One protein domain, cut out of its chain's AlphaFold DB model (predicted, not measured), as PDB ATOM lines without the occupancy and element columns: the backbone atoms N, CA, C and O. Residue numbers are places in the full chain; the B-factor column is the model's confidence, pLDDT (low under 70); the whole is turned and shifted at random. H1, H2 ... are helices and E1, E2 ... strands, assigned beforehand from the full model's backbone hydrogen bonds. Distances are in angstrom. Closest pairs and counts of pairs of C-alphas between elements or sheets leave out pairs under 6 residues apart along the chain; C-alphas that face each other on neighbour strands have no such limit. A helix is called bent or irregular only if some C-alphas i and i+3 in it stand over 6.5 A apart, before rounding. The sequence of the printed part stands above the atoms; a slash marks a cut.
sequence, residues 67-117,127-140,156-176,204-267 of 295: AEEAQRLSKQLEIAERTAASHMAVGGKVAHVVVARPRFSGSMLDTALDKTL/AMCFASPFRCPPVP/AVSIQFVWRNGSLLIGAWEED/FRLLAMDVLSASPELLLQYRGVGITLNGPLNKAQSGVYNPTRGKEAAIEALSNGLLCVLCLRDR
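This is residues 67 to 117, 127 to 140, 156 to 176 and 204 to 267 of the 295 residues of the protein "Hypothetical protein" of Polarella glacialis (UniProt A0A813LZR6). Two strongly twisted sheets are partly face to face as a sandwich, their strands crossed, and the long helix H1 covers part of the larger sheet's other face, along E1 and E9. The short helices H2 and H3 meet at one end of the sandwich. The printed part has 150 residues, mixed in class, in the order H1 E1 H2 E2 E3 E4 E5 E6 E7 E8 H3 E9. The larger sheet, E1 E9 E6 E7 E8, is antiparallel; the smaller is branched, with E2, E3 and E5 each an antiparallel neighbour of E4. The whole is compact, with a radius of gyration of the C-alphas of 14.8 A and spans of 43 by 35 by 25 A.

H1, residues 67 to 89, begins at C-alpha 67 (228.322, 205.976, 217.366) and is 32.9 A long. E1 is residues 95 to 100. H2, residues 106 to 113, is irregular: C-alphas 107 and 110 are 7.4 A apart. E2 is residues 128 to 130 and E3 residues 134 to 136. E4, residues 157 to 164, is 22.3 A long, and E5, residues 167 to 174, 23.9 A. E6, residues 206 to 213, is 23.3 A long. E7, residues 218 to 228, is 27.2 A long and bends by 64 degrees at residue 224. E8 is residues 238 to 243 and H3 residues 247 to 256. E9, residues 260 to 266, ends at C-alpha 266 (218.208, 230.474, 197.720).

In the larger sheet N 98 and O 262 of E1 and E9 are 2.9 A apart, N 210 and O 263 of E6 and E9 2.9 A. E6, E7 and E8 form a meander, each strand the antiparallel neighbour of the one before, with N 211 to O 222 at 2.9 A and N 221 to O 240 at 2.9 A. H1 is on this sheet at a height of 8.0 A; the closest C-alphas of H1 and E9, Ala 80 and Cys 263, are 5.8 A apart. Beside E4, E2 and E3 lie on one side, with N 129 to O 163 at 3.0 A and N 136 to O 157 at 2.8 A. E5 lies on the other side, in a hairpin with E4, with N 160 to O 171 at 2.9 A. The two sheets' strands stand at 58 degrees; the closest C-alphas of E5 and E7, Gly 171 and Ile 227, are 6.3 A apart. H2 is on the branched sheet at a height of 6.7 A. H2 and H3 touch at a steep tilt of 46 degrees, opposite ways, closest at the C-alphas of Gly 106 and Ser 255, 5.1 A. Every O i to N i+4 pair is within hydrogen-bond range in H1 and H3, but 2 of 4 in H2.

The two C-alphas farthest apart, those of Gly 91 and Ser 107, are 44.0 A apart. Residues 118 to 126, 141 to 155 and 177 to 203 are not printed; the C-alpha gaps across these cuts are 10.3 A, 10.6 A and 14.0 A. Of the links printed whole, E7 to E8 is short and the others are tight. The mean pLDDT of the printed part is 92.6; residues 117 and 204 are under 70.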
ATOM      1  N   ALA A  67     227.618 206.254 218.615       96.25
ATOM      2  CA  ALA A  67     228.322 205.976 217.366       96.25
ATOM      3  C   ALA A  67     227.371 205.837 216.167       96.25
ATOM      4  O   ALA A  67     227.699 206.279 215.066       96.25
ATOM      5  N   GLU A  68     226.177 205.276 216.383       96.38
ATOM      6  CA  GLU A  68     225.143 205.180 215.351       96.38
ATOM      7  C   GLU A  68     224.673 206.573 214.905       96.38
ATOM      8  O   GLU A  68     224.565 206.841 213.707       96.38
ATOM      9  N   GLU A  69     224.442 207.478 215.857       96.06
ATOM     10  CA  GLU A  69     224.064 208.863 215.576       96.06
ATOM     11  C   GLU A  69     225.160 209.596 214.784       96.06
ATOM     12  O   GLU A  69     224.850 210.247 213.787       96.06
ATOM     13  N   ALA A  70     226.439 209.414 215.139       96.94
ATOM     14  CA  ALA A  70     227.566 209.982 214.390       96.94
ATOM     15  C   ALA A  70     227.616 209.482 212.934       96.94
ATOM     16  O   ALA A  70     227.778 210.267 211.998       96.94
ATOM     17  N   GLN A  71     227.442 208.176 212.723       96.81
ATOM     18  CA  GLN A  71     227.429 207.578 211.386       96.81
ATOM     19  C   GLN A  71     226.251 208.083 210.547       96.81
ATOM     20  O   GLN A  71     226.420 208.428 209.373       96.81
ATOM     21  N   ARG A  72     225.055 208.160 211.146       97.38
ATOM     22  CA  ARG A  72     223.870 208.729 210.492       97.38
ATOM     23  C   ARG A  72     224.100 210.194 210.140       97.38
ATOM     24  O   ARG A  72     223.811 210.571 209.007       97.38
ATOM     25  N   LEU A  73     224.659 210.988 211.057       97.62
ATOM     26  CA  LEU A  73     224.989 212.394 210.825       97.62
ATOM     27  C   LEU A  73     225.935 212.551 209.630       97.62
ATOM     28  O   LEU A  73     225.609 213.296 208.711       97.62
ATOM     29  N   SER A  74     227.044 211.804 209.594       97.38
ATOM     30  CA  SER A  74     227.993 211.831 208.470       97.38
ATOM     31  C   SER A  74     227.305 211.537 207.137       97.38
ATOM     32  O   SER A  74     227.499 212.258 206.163       97.38
ATOM     33  N   LYS A  75     226.434 210.521 207.093       96.94
ATOM     34  CA  LYS A  75     225.691 210.174 205.874       96.94
ATOM     35  C   LYS A  75     224.705 211.269 205.453       96.94
ATOM     36  O   LYS A  75     224.581 211.547 204.262       96.94
ATOM     37  N   GLN A  76     223.975 211.871 206.396       97.25
ATOM     38  CA  GLN A  76     223.046 212.961 206.071       97.25
ATOM     39  C   GLN A  76     223.787 214.225 205.622       97.25
ATOM     40  O   GLN A  76     223.307 214.910 204.721       97.25
ATOM     41  N   LEU A  77     224.965 214.499 206.193       97.38
ATOM     42  CA  LEU A  77     225.845 215.583 205.757       97.38
ATOM     43  C   LEU A  77     226.282 215.395 204.307       97.38
ATOM     44  O   LEU A  77     226.062 216.293 203.505       97.38
ATOM     45  N   GLU A  78     226.776 214.215 203.932       96.62
ATOM     46  CA  GLU A  78     227.161 213.931 202.540       96.62
ATOM     47  C   GLU A  78     226.003 214.142 201.550       96.62
ATOM     48  O   GLU A  78     226.198 214.633 200.435       96.62
ATOM     49  N   ILE A  79     224.780 213.766 201.941       95.88
ATOM     50  CA  ILE A  79     223.578 213.983 201.125       95.88
ATOM     51  C   ILE A  79     223.298 215.485 200.988       95.88
ATOM     52  O   ILE A  79     223.116 215.964 199.869       95.88
ATOM     53  N   ALA A  80     223.282 216.222 202.100       95.88
ATOM     54  CA  ALA A  80     223.008 217.656 202.115       95.88
ATOM     55  C   ALA A  80     224.076 218.464 201.361       95.88
ATOM     56  O   ALA A  80     223.732 219.373 200.610       95.88
ATOM     57  N   GLU A  81     225.353 218.103 201.498       95.81
ATOM     58  CA  GLU A  81     226.473 218.705 200.768       95.81
ATOM     59  C   GLU A  81     226.351 218.464 199.265       95.81
ATOM     60  O   GLU A  81     226.534 219.390 198.476       95.81
ATOM     61  N   ARG A  82     225.967 217.253 198.841       94.94
ATOM     62  CA  ARG A  82     225.704 216.968 197.424       94.94
ATOM     63  C   ARG A  82     224.535 217.792 196.894       94.94
ATOM     64  O   ARG A  82     224.614 218.307 195.781       94.94
ATOM     65  N   THR A  83     223.463 217.935 197.674       93.38
ATOM     66  CA  THR A  83     222.324 218.790 197.315       93.38
ATOM     67  C   THR A  83     222.742 220.256 197.198       93.38
ATOM     68  O   THR A  83     222.398 220.902 196.210       93.38
ATOM     69  N   ALA A  84     223.526 220.764 198.151       92.75
ATOM     70  CA  ALA A  84     224.066 222.119 198.121       92.75
ATOM     71  C   ALA A  84     224.960 222.340 196.888       92.75
ATOM     72  O   ALA A  84     224.738 223.275 196.124       92.75
ATOM     73  N   ALA A  85     225.911 221.437 196.632       93.19
ATOM     74  CA  ALA A  85     226.791 221.499 195.469       93.19
ATOM     75  C   ALA A  85     226.013 221.438 194.146       93.19
ATOM     76  O   ALA A  85     226.289 222.211 193.232       93.19
ATOM     77  N   SER A  86     225.005 220.564 194.051       92.19
ATOM     78  CA  SER A  86     224.144 220.477 192.868       92.19
ATOM     79  C   SER A  86     223.370 221.770 192.629       92.19
ATOM     80  O   SER A  86     223.192 222.151 191.478       92.19
ATOM     81  N   HIS A  87     222.906 222.435 193.690       90.38
ATOM     82  CA  HIS A  87     222.217 223.722 193.595       90.38
ATOM     83  C   HIS A  87     223.151 224.829 193.092       90.38
ATOM     84  O   HIS A  87     222.802 225.560 192.166       90.38
ATOM     85  N   MET A  88     224.370 224.899 193.632       89.56
ATOM     86  CA  MET A  88     225.385 225.845 193.159       89.56
ATOM     87  C   MET A  88     225.757 225.587 191.690       89.56
ATOM     88  O   MET A  88     225.857 226.523 190.901       89.56
ATOM     89  N   ALA A  89     225.883 224.319 191.286       89.38
ATOM     90  CA  ALA A  89     226.236 223.937 189.917       89.38
ATOM     91  C   ALA A  89     225.197 224.366 188.864       89.38
ATOM     92  O   ALA A  89     225.556 224.590 187.710       89.38
ATOM     93  N   VAL A  90     223.921 224.510 189.241       88.75
ATOM     94  CA  VAL A  90     222.847 224.966 188.335       88.75
ATOM     95  C   VAL A  90     222.608 226.482 188.386       88.75
ATOM     96  O   VAL A  90     221.628 226.974 187.825       88.75
ATOM     97  N   GLY A  91     223.508 227.234 189.026       87.81
ATOM     98  CA  GLY A  91     223.461 228.696 189.095       87.81
ATOM     99  C   GLY A  91     222.739 229.257 190.320       87.81
ATOM    100  O   GLY A  91     222.355 230.427 190.307       87.81
ATOM    101  N   GLY A  92     222.536 228.448 191.364       89.25
ATOM    102  CA  GLY A  92     222.152 228.948 192.681       89.25
ATOM    103  C   GLY A  92     223.217 229.880 193.257       89.25
ATOM    104  O   GLY A  92     224.409 229.675 193.025       89.25
ATOM    105  N   LYS A  93     222.798 230.916 193.991       86.38
ATOM    106  CA  LYS A  93     223.732 231.890 194.576       86.38
ATOM    107  C   LYS A  93     224.177 231.489 195.976       86.38
ATOM    108  O   LYS A  93     225.293 231.812 196.374       86.38
ATOM    109  N   VAL A  94     223.304 230.817 196.723       88.06
ATOM    110  CA  VAL A  94     223.506 230.510 198.140       88.06
ATOM    111  C   VAL A  94     223.075 229.073 198.403       88.06
ATOM    112  O   VAL A  94     221.925 228.709 198.171       88.06
ATOM    113  N   ALA A  95     223.979 228.265 198.949       91.94
ATOM    114  CA  ALA A  95     223.647 226.986 199.560       91.94
ATOM    115  C   ALA A  95     224.541 226.747 200.777       91.94
ATOM    116  O   ALA A  95     225.762 226.859 200.696       91.94
ATOM    117  N   HIS A  96     223.929 226.411 201.904       92.88
ATOM    118  CA  HIS A  96     224.604 226.277 203.181       92.88
ATOM    119  C   HIS A  96     224.083 225.064 203.944       92.88
ATOM    120  O   HIS A  96     222.875 224.835 204.027       92.88
ATOM    121  N   VAL A  97     225.009 224.281 204.493       95.62
ATOM    122  CA  VAL A  97     224.699 223.076 205.262       95.62
ATOM    123  C   VAL A  97     225.067 223.313 206.717       95.62
ATOM    124  O   VAL A  97     226.210 223.649 207.020       95.62
ATOM    125  N   VAL A  98     224.095 223.128 207.607       96.44
ATOM    126  CA  VAL A  98     224.232 223.370 209.045       96.44
ATOM    127  C   VAL A  98     223.794 222.141 209.822       96.44
ATOM    128  O   VAL A  98     222.745 221.561 209.545       96.44
ATOM    129  N   VAL A  99     224.571 221.768 210.830       97.56
ATOM    130  CA  VAL A  99     224.172 220.812 211.859       97.56
ATOM    131  C   VAL A  99     223.569 221.578 213.026       97.56
ATOM    132  O   VAL A  99     224.160 222.537 213.522       97.56
ATOM    133  N   ALA A 100     222.394 221.154 213.473       97.56
ATOM    134  CA  ALA A 100     221.697 221.763 214.597       97.56
ATOM    135  C   ALA A 100     221.016 220.696 215.457       97.56
ATOM    136  O   ALA A 100     220.758 219.577 215.003       97.56
ATOM    137  N   ARG A 101     220.680 221.064 216.697       97.50
ATOM    138  CA  ARG A 101     219.941 220.200 217.624       97.50
ATOM    139  C   ARG A 101     218.716 220.909 218.222       97.50
ATOM    140  O   ARG A 101     218.728 221.234 219.409       97.50
ATOM    141  N   PRO A 102     217.654 221.169 217.433       97.00
ATOM    142  CA  PRO A 102     216.427 221.780 217.946       97.00
ATOM    143  C   PRO A 102     215.828 220.968 219.102       97.00
ATOM    144  O   PRO A 102     215.585 219.767 218.965       97.00
ATOM    145  N   ARG A 103     215.568 221.645 220.226       96.88
ATOM    146  CA  ARG A 103     214.943 221.100 221.444       96.88
ATOM    147  C   ARG A 103     213.545 221.668 221.608       96.88
ATOM    148  O   ARG A 103     213.399 222.884 221.618       96.88
ATOM    149  N   PHE A 104     212.544 220.808 221.746       96.00
ATOM    150  CA  PHE A 104     211.142 221.198 221.904       96.00
ATOM    151  C   PHE A 104     210.696 221.152 223.368       96.00
ATOM    152  O   PHE A 104     211.085 220.260 224.118       96.00
ATOM    153  N   SER A 105     209.823 222.073 223.779       90.75
ATOM    154  CA  SER A 105     209.231 222.038 225.123       90.75
ATOM    155  C   SER A 105     208.352 220.788 225.308       90.75
ATOM    156  O   SER A 105     207.300 220.667 224.682       90.75
ATOM    157  N   GLY A 106     208.748 219.860 226.182       82.25
ATOM    158  CA  GLY A 106     208.109 218.539 226.296       82.25
ATOM    159  C   GLY A 106     206.607 218.537 226.625       82.25
ATOM    160  O   GLY A 106     205.895 217.631 226.199       82.25
ATOM    161  N   SER A 107     206.097 219.558 227.320       87.81
ATOM    162  CA  SER A 107     204.724 219.581 227.854       87.81
ATOM    163  C   SER A 107     203.615 219.592 226.795       87.81
ATOM    164  O   SER A 107     202.508 219.153 227.086       87.81
ATOM    165  N   MET A 108     203.891 220.062 225.573       91.25
ATOM    166  CA  MET A 108     202.893 220.137 224.492       91.25
ATOM    167  C   MET A 108     203.190 219.208 223.311       91.25
ATOM    168  O   MET A 108     202.405 219.164 222.362       91.25
ATOM    169  N   LEU A 109     204.300 218.459 223.340       93.38
ATOM    170  CA  LEU A 109     204.713 217.603 222.222       93.38
ATOM    171  C   LEU A 109     203.699 216.498 221.930       93.38
ATOM    172  O   LEU A 109     203.365 216.273 220.768       93.38
ATOM    173  N   ASP A 110     203.180 215.837 222.965       94.19
ATOM    174  CA  ASP A 110     202.251 214.718 222.792       94.19
ATOM    175  C   ASP A 110     200.990 215.128 222.011       94.19
ATOM    176  O   ASP A 110     200.592 214.451 221.055       94.19
ATOM    177  N   THR A 111     200.428 216.290 222.361       92.69
ATOM    178  CA  THR A 111     199.267 216.892 221.695       92.69
ATOM    179  C   THR A 111     199.628 217.468 220.326       92.69
ATOM    180  O   THR A 111     198.872 217.313 219.370       92.69
ATOM    181  N   ALA A 112     200.789 218.119 220.196       92.19
ATOM    182  CA  ALA A 112     201.224 218.728 218.941       92.19
ATOM    183  C   ALA A 112     201.548 217.691 217.853       92.19
ATOM    184  O   ALA A 112     201.386 217.989 216.668       92.19
ATOM    185  N   LEU A 113     201.985 216.484 218.230       92.19
ATOM    186  CA  LEU A 113     202.290 215.382 217.309       92.19
ATOM    187  C   LEU A 113     201.057 214.575 216.893       92.19
ATOM    188  O   LEU A 113     201.103 213.872 215.880       92.19
ATOM    189  N   ASP A 114     199.962 214.666 217.646       89.25
ATOM    190  CA  ASP A 114     198.760 213.897 217.365       89.25
ATOM    191  C   ASP A 114     198.039 214.425 216.110       89.25
ATOM    192  O   ASP A 114     197.496 215.532 216.068       89.25
ATOM    193  N   LYS A 115     198.051 213.608 215.049       82.12
ATOM    194  CA  LYS A 115     197.342 213.875 213.786       82.12
ATOM    195  C   LYS A 115     195.847 213.589 213.891       82.12
ATOM    196  O   LYS A 115     195.085 214.056 213.047       82.12
ATOM    197  N   THR A 116     195.449 212.778 214.869       74.56
ATOM    198  CA  THR A 116     194.093 212.238 214.986       74.56
ATOM    199  C   THR A 116     193.145 213.183 215.687       74.56
ATOM    200  O   THR A 116     191.940 212.990 215.557       74.56
ATOM    201  N   LEU A 117     193.659 214.223 216.358       61.44
ATOM    202  CA  LEU A 117     192.833 215.259 216.957       61.44
ATOM    203  C   LEU A 117     191.950 215.864 215.860       61.44
ATOM    204  O   LEU A 117     192.455 216.606 215.002       61.44
ATOM    205  N   ALA A 127     197.185 223.137 219.881       84.62
ATOM    206  CA  ALA A 127     198.450 223.036 220.599       84.62
ATOM    207  C   ALA A 127     199.624 223.208 219.620       84.62
ATOM    208  O   ALA A 127     199.678 222.563 218.568       84.62
ATOM    209  N   MET A 128     200.531 224.118 219.961       91.69
ATOM    210  CA  MET A 128     201.766 224.368 219.230       91.69
ATOM    211  C   MET A 128     202.923 224.099 220.174       91.69
ATOM    212  O   MET A 128     202.916 224.567 221.308       91.69
ATOM    213  N   CYS A 129     203.910 223.353 219.700       94.38
ATOM    214  CA  CYS A 129     205.126 223.104 220.451       94.38
ATOM    215  C   CYS A 129     206.296 223.771 219.736       94.38
ATOM    216  O   CYS A 129     206.661 223.365 218.630       94.38
ATOM    217  N   PHE A 130     206.875 224.783 220.369       95.69
ATOM    218  CA  PHE A 130     208.011 225.525 219.841       95.69
ATOM    219  C   PHE A 130     209.311 224.836 220.255       95.69
ATOM    220  O   PHE A 130     209.434 224.342 221.380       95.69
ATOM    221  N   ALA A 131     210.267 224.773 219.332       96.31
ATOM    222  CA  ALA A 131     211.652 224.513 219.693       96.31
ATOM    223  C   ALA A 131     212.328 225.793 220.194       96.31
ATOM    224  O   ALA A 131     211.867 226.888 219.891       96.31
ATOM    225  N   SER A 132     213.444 225.689 220.909       94.44
ATOM    226  CA  SER A 132     214.330 226.847 221.051       94.44
ATOM    227  C   SER A 132     214.832 227.270 219.662       94.44
ATOM    228  O   SER A 132     215.257 226.394 218.895       94.44
ATOM    229  N   PRO A 133     214.779 228.568 219.315       94.12
ATOM    230  CA  PRO A 133     215.372 229.041 218.078       94.12
ATOM    231  C   PRO A 133     216.884 228.844 218.123       94.12
ATOM    232  O   PRO A 133     217.499 228.831 219.191       94.12
ATOM    233  N   PHE A 134     217.489 228.684 216.954       93.69
ATOM    234  CA  PHE A 134     218.938 228.640 216.832       93.69
ATOM    235  C   PHE A 134     219.397 229.482 215.652       93.69
ATOM    236  O   PHE A 134     218.685 229.650 214.660       93.69
ATOM    237  N   ARG A 135     220.626 229.981 215.768       93.19
ATOM    238  CA  ARG A 135     221.223 230.899 214.807       93.19
ATOM    239  C   ARG A 135     222.017 230.132 213.762       93.19
ATOM    240  O   ARG A 135     223.009 229.470 214.085       93.19
ATOM    241  N   CYS A 136     221.607 230.220 212.508       91.62
ATOM    242  CA  CYS A 136     222.436 229.780 211.401       91.62
ATOM    243  C   CYS A 136     223.568 230.789 211.189       91.62
ATOM    244  O   CYS A 136     223.305 231.994 211.109       91.62
ATOM    245  N   PRO A 137     224.827 230.321 211.126       87.69
ATOM    246  CA  PRO A 137     225.937 231.208 210.842       87.69
ATOM    247  C   PRO A 137     225.752 231.849 209.461       87.69
ATOM    248  O   PRO A 137     225.115 231.254 208.584       87.69
ATOM    249  N   PRO A 138     226.290 233.063 209.274       85.25
ATOM    250  CA  PRO A 138     226.218 233.748 207.997       85.25
ATOM    251  C   PRO A 138     226.848 232.876 206.911       85.25
ATOM    252  O   PRO A 138     227.887 232.244 207.126       85.25
ATOM    253  N   VAL A 139     226.199 232.810 205.748       76.06
ATOM    254  CA  VAL A 139     226.715 232.007 204.642       76.06
ATOM    255  C   VAL A 139     227.951 232.713 204.090       76.06
ATOM    256  O   VAL A 139     227.829 233.860 203.653       76.06
ATOM    257  N   PRO A 140     229.135 232.079 204.099       71.19
ATOM    258  CA  PRO A 140     230.299 232.691 203.486       71.19
ATOM    259  C   PRO A 140     230.020 232.911 201.992       71.19
ATOM    260  O   PRO A 140     229.400 232.050 201.354       71.19
ATOM    261  N   ALA A 156     223.083 236.885 209.698       89.06
ATOM    262  CA  ALA A 156     222.793 235.649 210.397       89.06
ATOM    263  C   ALA A 156     221.275 235.463 210.463       89.06
ATOM    264  O   ALA A 156     220.527 236.413 210.695       89.06
ATOM    265  N   VAL A 157     220.829 234.229 210.256       91.19
ATOM    266  CA  VAL A 157     219.406 233.904 210.200       91.19
ATOM    267  C   VAL A 157     219.062 233.046 211.400       91.19
ATOM    268  O   VAL A 157     219.666 231.990 211.597       91.19
ATOM    269  N   SER A 158     218.072 233.461 212.176       94.50
ATOM    270  CA  SER A 158     217.539 232.653 213.266       94.50
ATOM    271  C   SER A 158     216.367 231.816 212.774       94.50
ATOM    272  O   SER A 158     215.476 232.307 212.083       94.50
ATOM    273  N   ILE A 159     216.403 230.515 213.076       95.94
ATOM    274  CA  ILE A 159     215.428 229.531 212.598       95.94
ATOM    275  C   ILE A 159     214.587 229.029 213.762       95.94
ATOM    276  O   ILE A 159     215.107 228.613 214.799       95.94
ATOM    277  N   GLN A 160     213.278 228.973 213.539       96.75
ATOM    278  CA  GLN A 160     212.298 228.476 214.492       96.75
ATOM    279  C   GLN A 160     211.557 227.272 213.941       96.75
ATOM    280  O   GLN A 160     210.909 227.345 212.896       96.75
ATOM    281  N   PHE A 161     211.584 226.180 214.699       97.00
ATOM    282  CA  PHE A 161     210.767 225.004 214.428       97.00
ATOM    283  C   PHE A 161     209.540 225.001 215.329       97.00
ATOM    284  O   PHE A 161     209.631 225.303 216.522       97.00
ATOM    285  N   VAL A 162     208.398 224.626 214.763       96.19
ATOM    286  CA  VAL A 162     207.136 224.499 215.495       96.19
ATOM    287  C   VAL A 162     206.424 223.228 215.061       96.19
ATOM    288  O   VAL A 162     206.158 223.031 213.878       96.19
ATOM    289  N   TRP A 163     206.066 222.370 216.010       94.88
ATOM    290  CA  TRP A 163     205.156 221.254 215.756       94.88
ATOM    291  C   TRP A 163     203.711 221.688 215.974       94.88
ATOM    292  O   TRP A 163     203.375 222.269 217.007       94.88
ATOM    293  N   ARG A 164     202.844 221.380 215.003       92.69
ATOM    294  CA  ARG A 164     201.401 221.628 215.080       92.69
ATOM    295  C   ARG A 164     200.633 220.568 214.297       92.69
ATOM    296  O   ARG A 164     200.818 220.437 213.087       92.69
ATOM    297  N   ASN A 165     199.726 219.853 214.963       89.56
ATOM    298  CA  ASN A 165     198.868 218.817 214.368       89.56
ATOM    299  C   ASN A 165     199.653 217.800 213.512       89.56
ATOM    300  O   ASN A 165     199.345 217.576 212.336       89.56
ATOM    301  N   GLY A 166     200.738 217.261 214.064       90.56
ATOM    302  CA  GLY A 166     201.621 216.303 213.400       90.56
ATOM    303  C   GLY A 166     202.287 216.835 212.129       90.56
ATOM    304  O   GLY A 166     202.687 216.045 211.273       90.56
ATOM    305  N   SER A 167     202.382 218.160 211.981       91.94
ATOM    306  CA  SER A 167     203.128 218.837 210.919       91.94
ATOM    307  C   SER A 167     204.221 219.715 211.521       91.94
ATOM    308  O   SER A 167     203.968 220.450 212.475       91.94
ATOM    309  N   LEU A 168     205.408 219.663 210.921       94.94
ATOM    310  CA  LEU A 168     206.495 220.583 211.217       94.94
ATOM    311  C   LEU A 168     206.305 221.875 210.416       94.94
ATOM    312  O   LEU A 168     206.126 221.841 209.194       94.94
ATOM    313  N   LEU A 169     206.325 222.999 211.120       95.94
ATOM    314  CA  LEU A 169     206.337 224.348 210.577       95.94
ATOM    315  C   LEU A 169     207.692 224.985 210.868       95.94
ATOM    316  O   LEU A 169     208.310 224.695 211.895       95.94
ATOM    317  N   ILE A 170     208.137 225.846 209.964       96.56
ATOM    318  CA  ILE A 170     209.454 226.466 210.024       96.56
ATOM    319  C   ILE A 170     209.321 227.948 209.686       96.56
ATOM    320  O   ILE A 170     208.737 228.300 208.662       96.56
ATOM    321  N   GLY A 171     209.862 228.803 210.545       95.88
ATOM    322  CA  GLY A 171     210.055 230.225 210.279       95.88
ATOM    323  C   GLY A 171     211.526 230.591 210.336       95.88
ATOM    324  O   GLY A 171     212.329 229.855 210.914       95.88
ATOM    325  N   ALA A 172     211.855 231.733 209.748       94.81
ATOM    326  CA  ALA A 172     213.158 232.340 209.914       94.81
ATOM    327  C   ALA A 172     213.052 233.862 209.910       94.81
ATOM    328  O   ALA A 172     212.193 234.422 209.225       94.81
ATOM    329  N   TRP A 173     213.938 234.508 210.650       93.06
ATOM    330  CA  TRP A 173     214.080 235.957 210.684       93.06
ATOM    331  C   TRP A 173     215.551 236.334 210.640       93.06
ATOM    332  O   TRP A 173     216.424 235.543 211.016       93.06
ATOM    333  N   GLU A 174     215.813 237.525 210.126       90.56
ATOM    334  CA  GLU A 174     217.129 238.137 210.231       90.56
ATOM    335  C   GLU A 174     217.262 238.670 211.659       90.56
ATOM    336  O   GLU A 174     216.346 239.288 212.200       90.56
ATOM    337  N   GLU A 175     218.374 238.348 212.315       84.19
ATOM    338  CA  GLU A 175     218.765 239.106 213.497       84.19
ATOM    339  C   GLU A 175     219.375 240.394 212.967       84.19
ATOM    340  O   GLU A 175     220.586 240.466 212.759       84.19
ATOM    341  N   ASP A 176     218.520 241.374 212.675       73.31
ATOM    342  CA  ASP A 176     218.986 242.752 212.609       73.31
ATOM    343  C   ASP A 176     219.649 243.047 213.952       73.31
ATOM    344  O   ASP A 176     219.180 242.558 214.989       73.31
ATOM    345  N   PHE A 204     211.604 240.911 200.606       66.75
ATOM    346  CA  PHE A 204     211.511 239.586 201.213       66.75
ATOM    347  C   PHE A 204     212.432 238.585 200.507       66.75
ATOM    348  O   PHE A 204     212.202 238.185 199.360       66.75
ATOM    349  N   ARG A 205     213.457 238.115 201.219       81.38
ATOM    350  CA  ARG A 205     214.326 237.034 200.748       81.38
ATOM    351  C   ARG A 205     213.632 235.689 200.941       81.38
ATOM    352  O   ARG A 205     213.184 235.336 202.033       81.38
ATOM    353  N   LEU A 206     213.546 234.931 199.851       86.31
ATOM    354  CA  LEU A 206     212.877 233.637 199.808       86.31
ATOM    355  C   LEU A 206     213.906 232.510 199.723       86.31
ATOM    356  O   LEU A 206     214.601 232.350 198.718       86.31
ATOM    357  N   LEU A 207     213.949 231.696 200.768       91.56
ATOM    358  CA  LEU A 207     214.815 230.533 200.886       91.56
ATOM    359  C   LEU A 207     214.023 229.239 200.664       91.56
ATOM    360  O   LEU A 207     212.787 229.191 200.727       91.56
ATOM    361  N   ALA A 208     214.753 228.168 200.391       93.12
ATOM    362  CA  ALA A 208     214.283 226.802 200.509       93.12
ATOM    363  C   ALA A 208     215.164 226.060 201.517       93.12
ATOM    364  O   ALA A 208     216.382 226.232 201.523       93.12
ATOM    365  N   MET A 209     214.550 225.226 202.352       95.12
ATOM    366  CA  MET A 209     215.260 224.438 203.352       95.12
ATOM    367  C   MET A 209     214.897 222.960 203.277       95.12
ATOM    368  O   MET A 209     213.720 222.602 203.199       95.12
ATOM    369  N   ASP A 210     215.910 222.102 203.350       96.56
ATOM    370  CA  ASP A 210     215.739 220.678 203.630       96.56
ATOM    371  C   ASP A 210     216.134 220.380 205.078       96.56
ATOM    372  O   ASP A 210     217.047 221.004 205.618       96.56
ATOM    373  N   VAL A 211     215.457 219.411 205.694       97.31
ATOM    374  CA  VAL A 211     215.671 218.990 207.085       97.31
ATOM    375  C   VAL A 211     215.800 217.476 207.121       97.31
ATOM    376  O   VAL A 211     214.871 216.775 206.718       97.31
ATOM    377  N   LEU A 212     216.926 216.974 207.619       98.00
ATOM    378  CA  LEU A 212     217.232 215.548 207.719       98.00
ATOM    379  C   LEU A 212     217.611 215.210 209.165       98.00
ATOM    380  O   LEU A 212     218.581 215.763 209.675       98.00
ATOM    381  N   SER A 213     216.899 214.301 209.833       97.56
ATOM    382  CA  SER A 213     217.313 213.833 211.163       97.56
ATOM    383  C   SER A 213     218.405 212.769 211.087       97.56
ATOM    384  O   SER A 213     218.367 211.860 210.255       97.56
ATOM    385  N   ALA A 214     219.338 212.834 212.033       97.31
ATOM    386  CA  ALA A 214     220.323 211.788 212.300       97.31
ATOM    387  C   ALA A 214     219.932 210.883 213.489       97.31
ATOM    388  O   ALA A 214     220.634 209.918 213.784       97.31
ATOM    389  N   SER A 215     218.799 211.152 214.145       95.38
ATOM    390  CA  SER A 215     218.316 210.359 215.282       95.38
ATOM    391  C   SER A 215     217.895 208.928 214.890       95.38
ATOM    392  O   SER A 215     217.318 208.723 213.814       95.38
ATOM    393  N   PRO A 216     218.157 207.920 215.746       94.44
ATOM    394  CA  PRO A 216     217.628 206.565 215.602       94.44
ATOM    395  C   PRO A 216     216.149 206.421 215.970       94.44
ATOM    396  O   PRO A 216     215.511 205.481 215.493       94.44
ATOM    397  N   GLU A 217     215.605 207.355 216.752       96.38
ATOM    398  CA  GLU A 217     214.271 207.260 217.364       96.38
ATOM    399  C   GLU A 217     213.130 207.678 216.432       96.38
ATOM    400  O   GLU A 217     211.968 207.303 216.621       96.38
ATOM    401  N   LEU A 218     213.458 208.452 215.396       96.25
ATOM    402  CA  LEU A 218     212.508 208.866 214.375       96.25
ATOM    403  C   LEU A 218     213.197 209.163 213.044       96.25
ATOM    404  O   LEU A 218     214.351 209.589 212.983       96.25
ATOM    405  N   LEU A 219     212.439 208.984 211.967       96.56
ATOM    406  CA  LEU A 219     212.782 209.441 210.629       96.56
ATOM    407  C   LEU A 219     212.104 210.790 210.376       96.56
ATOM    408  O   LEU A 219     210.876 210.856 210.282       96.56
ATOM    409  N   LEU A 220     212.904 211.845 210.234       97.00
ATOM    410  CA  LEU A 220     212.479 213.174 209.808       97.00
ATOM    411  C   LEU A 220     213.203 213.525 208.511       97.00
ATOM    412  O   LEU A 220     214.424 213.671 208.497       97.00
ATOM    413  N   GLN A 221     212.458 213.659 207.422       97.00
ATOM    414  CA  GLN A 221     212.997 214.109 206.142       97.00
ATOM    415  C   GLN A 221     212.006 215.057 205.487       97.00
ATOM    416  O   GLN A 221     211.008 214.615 204.928       97.00
ATOM    417  N   TYR A 222     212.282 216.353 205.542       95.56
ATOM    418  CA  TYR A 222     211.511 217.374 204.841       95.56
ATOM    419  C   TYR A 222     212.357 217.996 203.743       95.56
ATOM    420  O   TYR A 222     213.556 218.204 203.926       95.56
ATOM    421  N   ARG A 223     211.737 218.276 202.596       92.56
ATOM    422  CA  ARG A 223     212.428 218.856 201.441       92.56
ATOM    423  C   ARG A 223     211.691 220.066 200.901       92.56
ATOM    424  O   ARG A 223     210.460 220.066 200.819       92.56
ATOM    425  N   GLY A 224     212.465 221.066 200.491       91.00
ATOM    426  CA  GLY A 224     211.981 222.258 199.811       91.00
ATOM    427  C   GLY A 224     211.011 223.076 200.656       91.00
ATOM    428  O   GLY A 224     210.041 223.609 200.121       91.00
ATOM    429  N   VAL A 225     211.229 223.160 201.971       93.62
ATOM    430  CA  VAL A 225     210.431 224.044 202.826       93.62
ATOM    431  C   VAL A 225     210.711 225.475 202.398       93.62
ATOM    432  O   VAL A 225     211.822 225.966 202.561       93.62
ATOM    433  N   GLY A 226     209.722 226.127 201.794       92.94
ATOM    434  CA  GLY A 226     209.825 227.533 201.437       92.94
ATOM    435  C   GLY A 226     209.849 228.385 202.696       92.94
ATOM    436  O   GLY A 226     208.923 228.276 203.485       92.94
ATOM    437  N   ILE A 227     210.869 229.216 202.873       92.81
ATOM    438  CA  ILE A 227     210.999 230.100 204.031       92.81
ATOM    439  C   ILE A 227     211.084 231.532 203.523       92.81
ATOM    440  O   ILE A 227     211.964 231.853 202.728       92.81
ATOM    441  N   THR A 228     210.174 232.380 203.980       91.88
ATOM    442  CA  THR A 228     210.255 233.829 203.782       91.88
ATOM    443  C   THR A 228     210.913 234.425 205.019       91.88
ATOM    444  O   THR A 228     210.381 234.226 206.113       91.88
ATOM    445  N   LEU A 229     212.057 235.103 204.865       90.62
ATOM    446  CA  LEU A 229     212.687 235.810 205.986       90.62
ATOM    447  C   LEU A 229     211.736 236.884 206.519       90.62
ATOM    448  O   LEU A 229     211.071 237.557 205.730       90.62
ATOM    449  N   ASN A 230     211.642 236.988 207.845       90.75
ATOM    450  CA  ASN A 230     210.722 237.889 208.554       90.75
ATOM    451  C   ASN A 230     209.246 237.655 208.169       90.75
ATOM    452  O   ASN A 230     208.397 238.536 208.279       90.75
ATOM    453  N   GLY A 231     208.940 236.451 207.677       90.81
ATOM    454  CA  GLY A 231     207.620 236.051 207.212       90.81
ATOM    455  C   GLY A 231     206.907 235.073 208.152       90.81
ATOM    456  O   GLY A 231     207.377 234.765 209.249       90.81
ATOM    457  N   PRO A 232     205.752 234.534 207.722       94.12
ATOM    458  CA  PRO A 232     204.999 233.570 208.513       94.12
ATOM    459  C   PRO A 232     205.712 232.214 208.612       94.12
ATOM    460  O   PRO A 232     206.567 231.859 207.799       94.12
ATOM    461  N   LEU A 233     205.282 231.394 209.576       94.38
ATOM    462  CA  LEU A 233     205.683 229.990 209.662       94.38
ATOM    463  C   LEU A 233     205.177 229.211 208.441       94.38
ATOM    464  O   LEU A 233     203.979 229.184 208.152       94.38
ATOM    465  N   ASN A 234     206.081 228.509 207.767       94.31
ATOM    466  CA  ASN A 234     205.784 227.744 206.569       94.31
ATOM    467  C   ASN A 234     205.767 226.244 206.855       94.31
ATOM    468  O   ASN A 234     206.620 225.706 207.560       94.31
ATOM    469  N   LYS A 235     204.794 225.547 206.270       92.56
ATOM    470  CA  LYS A 235     204.745 224.085 206.286       92.56
ATOM    471  C   LYS A 235     205.582 223.532 205.138       92.56
ATOM    472  O   LYS A 235     205.562 224.063 204.029       92.56
ATOM    473  N   ALA A 236     206.261 222.418 205.380       84.06
ATOM    474  CA  ALA A 236     206.928 221.686 204.315       84.06
ATOM    475  C   ALA A 236     205.936 221.200 203.243       84.06
ATOM    476  O   ALA A 236     204.888 220.635 203.565       84.06
ATOM    477  N   GLN A 237     206.292 221.378 201.968       78.62
ATOM    478  CA  GLN A 237     205.487 220.896 200.839       78.62
ATOM    479  C   GLN A 237     205.518 219.370 200.727       78.62
ATOM    480  O   GLN A 237     204.525 218.743 200.369       78.62
ATOM    481  N   SER A 238     206.667 218.777 201.049       86.94
ATOM    482  CA  SER A 238     206.894 217.340 200.993       86.94
ATOM    483  C   SER A 238     207.777 216.899 202.155       86.94
ATOM    484  O   SER A 238     208.641 217.647 202.624       86.94
ATOM    485  N   GLY A 239     207.550 215.680 202.632       90.38
ATOM    486  CA  GLY A 239     208.406 215.070 203.633       90.38
ATOM    487  C   GLY A 239     207.753 213.928 204.388       90.38
ATOM    488  O   GLY A 239     206.552 213.680 204.282       90.38
ATOM    489  N   VAL A 240     208.580 213.245 205.164       94.56
ATOM    490  CA  VAL A 240     208.202 212.116 206.002       94.56
ATOM    491  C   VAL A 240     208.585 212.430 207.441       94.56
ATOM    492  O   VAL A 240     209.711 212.827 207.734       94.56
ATOM    493  N   TYR A 241     207.621 212.219 208.329       94.94
ATOM    494  CA  TYR A 241     207.829 212.102 209.764       94.94
ATOM    495  C   TYR A 241     207.300 210.736 210.188       94.94
ATOM    496  O   TYR A 241     206.107 210.463 210.005       94.94
ATOM    497  N   ASN A 242     208.180 209.893 210.721       95.38
ATOM    498  CA  ASN A 242     207.827 208.561 211.191       95.38
ATOM    499  C   ASN A 242     208.583 208.213 212.489       95.38
ATOM    500  O   ASN A 242     209.806 208.069 212.436       95.38
ATOM    501  N   PRO A 243     207.902 208.067 213.639       96.06
ATOM    502  CA  PRO A 243     208.527 207.574 214.866       96.06
ATOM    503  C   PRO A 243     208.903 206.093 214.701       96.06
ATOM    504  O   PRO A 243     208.033 205.240 214.556       96.06
ATOM    505  N   THR A 244     210.197 205.771 214.704       96.31
ATOM    506  CA  THR A 244     210.689 204.408 214.417       96.31
ATOM    507  C   THR A 244     210.614 203.498 215.637       96.31
ATOM    508  O   THR A 244     210.399 202.300 215.479       96.31
ATOM    509  N   ARG A 245     210.755 204.059 216.846       95.56
ATOM    510  CA  ARG A 245     210.662 203.331 218.125       95.56
ATOM    511  C   ARG A 245     209.387 203.638 218.921       95.56
ATOM    512  O   ARG A 245     209.306 203.353 220.108       95.56
ATOM    513  N   GLY A 246     208.372 204.193 218.259       95.75
ATOM    514  CA  GLY A 246     207.102 204.573 218.881       95.75
ATOM    515  C   GLY A 246     207.030 206.046 219.293       95.75
ATOM    516  O   GLY A 246     208.006 206.793 219.217       95.75
ATOM    517  N   LYS A 247     205.824 206.486 219.677       94.75
ATOM    518  CA  LYS A 247     205.516 207.903 219.944       94.75
ATOM    519  C   LYS A 247     206.320 208.455 221.125       94.75
ATOM    520  O   LYS A 247     206.839 209.559 221.025       94.75
ATOM    521  N   GLU A 248     206.444 207.686 222.203       95.81
ATOM    522  CA  GLU A 248     207.135 208.096 223.433       95.81
ATOM    523  C   GLU A 248     208.624 208.360 223.191       95.81
ATOM    524  O   GLU A 248     209.105 209.447 223.501       95.81
ATOM    525  N   ALA A 249     209.321 207.434 222.524       96.12
ATOM    526  CA  ALA A 249     210.726 207.605 222.149       96.12
ATOM    527  C   ALA A 249     210.940 208.816 221.223       96.12
ATOM    528  O   ALA A 249     211.924 209.543 221.343       96.12
ATOM    529  N   ALA A 250     209.993 209.086 220.316       96.12
ATOM    530  CA  ALA A 250     210.050 210.274 219.472       96.12
ATOM    531  C   ALA A 250     209.826 211.575 220.262       96.12
ATOM    532  O   ALA A 250     210.509 212.563 219.997       96.12
ATOM    533  N   ILE A 251     208.906 211.584 221.234       96.56
ATOM    534  CA  ILE A 251     208.696 212.721 222.145       96.56
ATOM    535  C   ILE A 251     209.964 212.978 222.956       96.56
ATOM    536  O   ILE A 251     210.415 214.119 223.011       96.56
ATOM    537  N   GLU A 252     210.561 211.930 223.524       96.62
ATOM    538  CA  GLU A 252     211.813 212.018 224.275       96.62
ATOM    539  C   GLU A 252     212.965 212.541 223.404       96.62
ATOM    540  O   GLU A 252     213.716 213.425 223.812       96.62
ATOM    541  N   ALA A 253     213.096 212.052 222.169       96.44
ATOM    542  CA  ALA A 253     214.114 212.539 221.244       96.44
ATOM    543  C   ALA A 253     213.910 214.021 220.884       96.44
ATOM    544  O   ALA A 253     214.877 214.779 220.804       96.44
ATOM    545  N   LEU A 254     212.663 214.454 220.679       96.81
ATOM    546  CA  LEU A 254     212.329 215.848 220.372       96.81
ATOM    547  C   LEU A 254     212.541 216.775 221.578       96.81
ATOM    548  O   LEU A 254     213.012 217.899 221.394       96.81
ATOM    549  N   SER A 255     212.226 216.327 222.796       96.88
ATOM    550  CA  SER A 255     212.429 217.121 224.012       96.88
ATOM    551  C   SER A 255     213.908 217.249 224.374       96.88
ATOM    552  O   SER A 255     214.381 218.346 224.671       96.88
ATOM    553  N   ASN A 256     214.667 216.156 224.268       96.19
ATOM    554  CA  ASN A 256     216.104 216.136 224.544       96.19
ATOM    555  C   ASN A 256     216.941 216.829 223.455       96.19
ATOM    556  O   ASN A 256     218.095 217.205 223.686       96.19
ATOM    557  N   GLY A 257     216.363 217.008 222.269       96.88
ATOM    558  CA  GLY A 257     216.985 217.674 221.138       96.88
ATOM    559  C   GLY A 257     217.255 216.719 219.991       96.88
ATOM    560  O   GLY A 257     218.035 215.771 220.107       96.88
ATOM    561  N   LEU A 258     216.646 217.013 218.849       96.62
ATOM    562  CA  LEU A 258     216.753 216.182 217.664       96.62
ATOM    563  C   LEU A 258     217.968 216.601 216.839       96.62
ATOM    564  O   LEU A 258     217.993 217.713 216.326       96.62
ATOM    565  N   LEU A 259     218.960 215.722 216.679       97.69
ATOM    566  CA  LEU A 259     220.099 216.008 215.807       97.69
ATOM    567  C   LEU A 259     219.653 216.041 214.342       97.69
ATOM    568  O   LEU A 259     219.138 215.045 213.817       97.69
ATOM    569  N   CYS A 260     219.879 217.176 213.692       97.88
ATOM    570  CA  CYS A 260     219.433 217.457 212.337       97.88
ATOM    571  C   CYS A 260     220.561 218.031 211.476       97.88
ATOM    572  O   CYS A 260     221.387 218.812 211.943       97.88
ATOM    573  N   VAL A 261     220.522 217.695 210.188       98.06
ATOM    574  CA  VAL A 261     221.239 218.378 209.113       98.06
ATOM    575  C   VAL A 261     220.239 219.227 208.344       98.06
ATOM    576  O   VAL A 261     219.179 218.748 207.933       98.06
ATOM    577  N   LEU A 262     220.588 220.489 208.152       97.44
ATOM    578  CA  LEU A 262     219.791 221.492 207.471       97.44
ATOM    579  C   LEU A 262     220.530 221.917 206.215       97.44
ATOM    580  O   LEU A 262     221.717 222.219 206.280       97.44
ATOM    581  N   CYS A 263     219.838 221.960 205.083       96.50
ATOM    582  CA  CYS A 263     220.372 222.517 203.844       96.50
ATOM    583  C   CYS A 263     219.539 223.743 203.484       96.50
ATOM    584  O   CYS A 263     218.411 223.592 203.015       96.50
ATOM    585  N   LEU A 264     220.070 224.936 203.739       94.69
ATOM    586  CA  LEU A 264     219.466 226.207 203.354       94.69
ATOM    587  C   LEU A 264     219.983 226.617 201.982       94.69
ATOM    588  O   LEU A 264     221.181 226.557 201.735       94.69
ATOM    589  N   ARG A 265     219.099 227.053 201.093       92.88
ATOM    590  CA  ARG A 265     219.478 227.538 199.764       92.88
ATOM    591  C   ARG A 265     218.569 228.660 199.293       92.88
ATOM    592  O   ARG A 265     217.405 228.716 199.694       92.88
ATOM    593  N   ASP A 266     219.073 229.536 198.433       90.38
ATOM    594  CA  ASP A 266     218.208 230.474 197.720       90.38
ATOM    595  C   ASP A 266     217.270 229.714 196.773       90.38
ATOM    596  O   ASP A 266     217.539 228.583 196.349       90.38
ATOM    597  N   ARG A 267     216.115 230.300 196.443       82.62
ATOM    598  CA  ARG A 267     215.318 229.745 195.348       82.62
ATOM    599  C   ARG A 267     216.007 230.070 194.035       82.62
ATOM    600  O   ARG A 267     216.280 231.237 193.765       82.62
TER     601      ARG A 267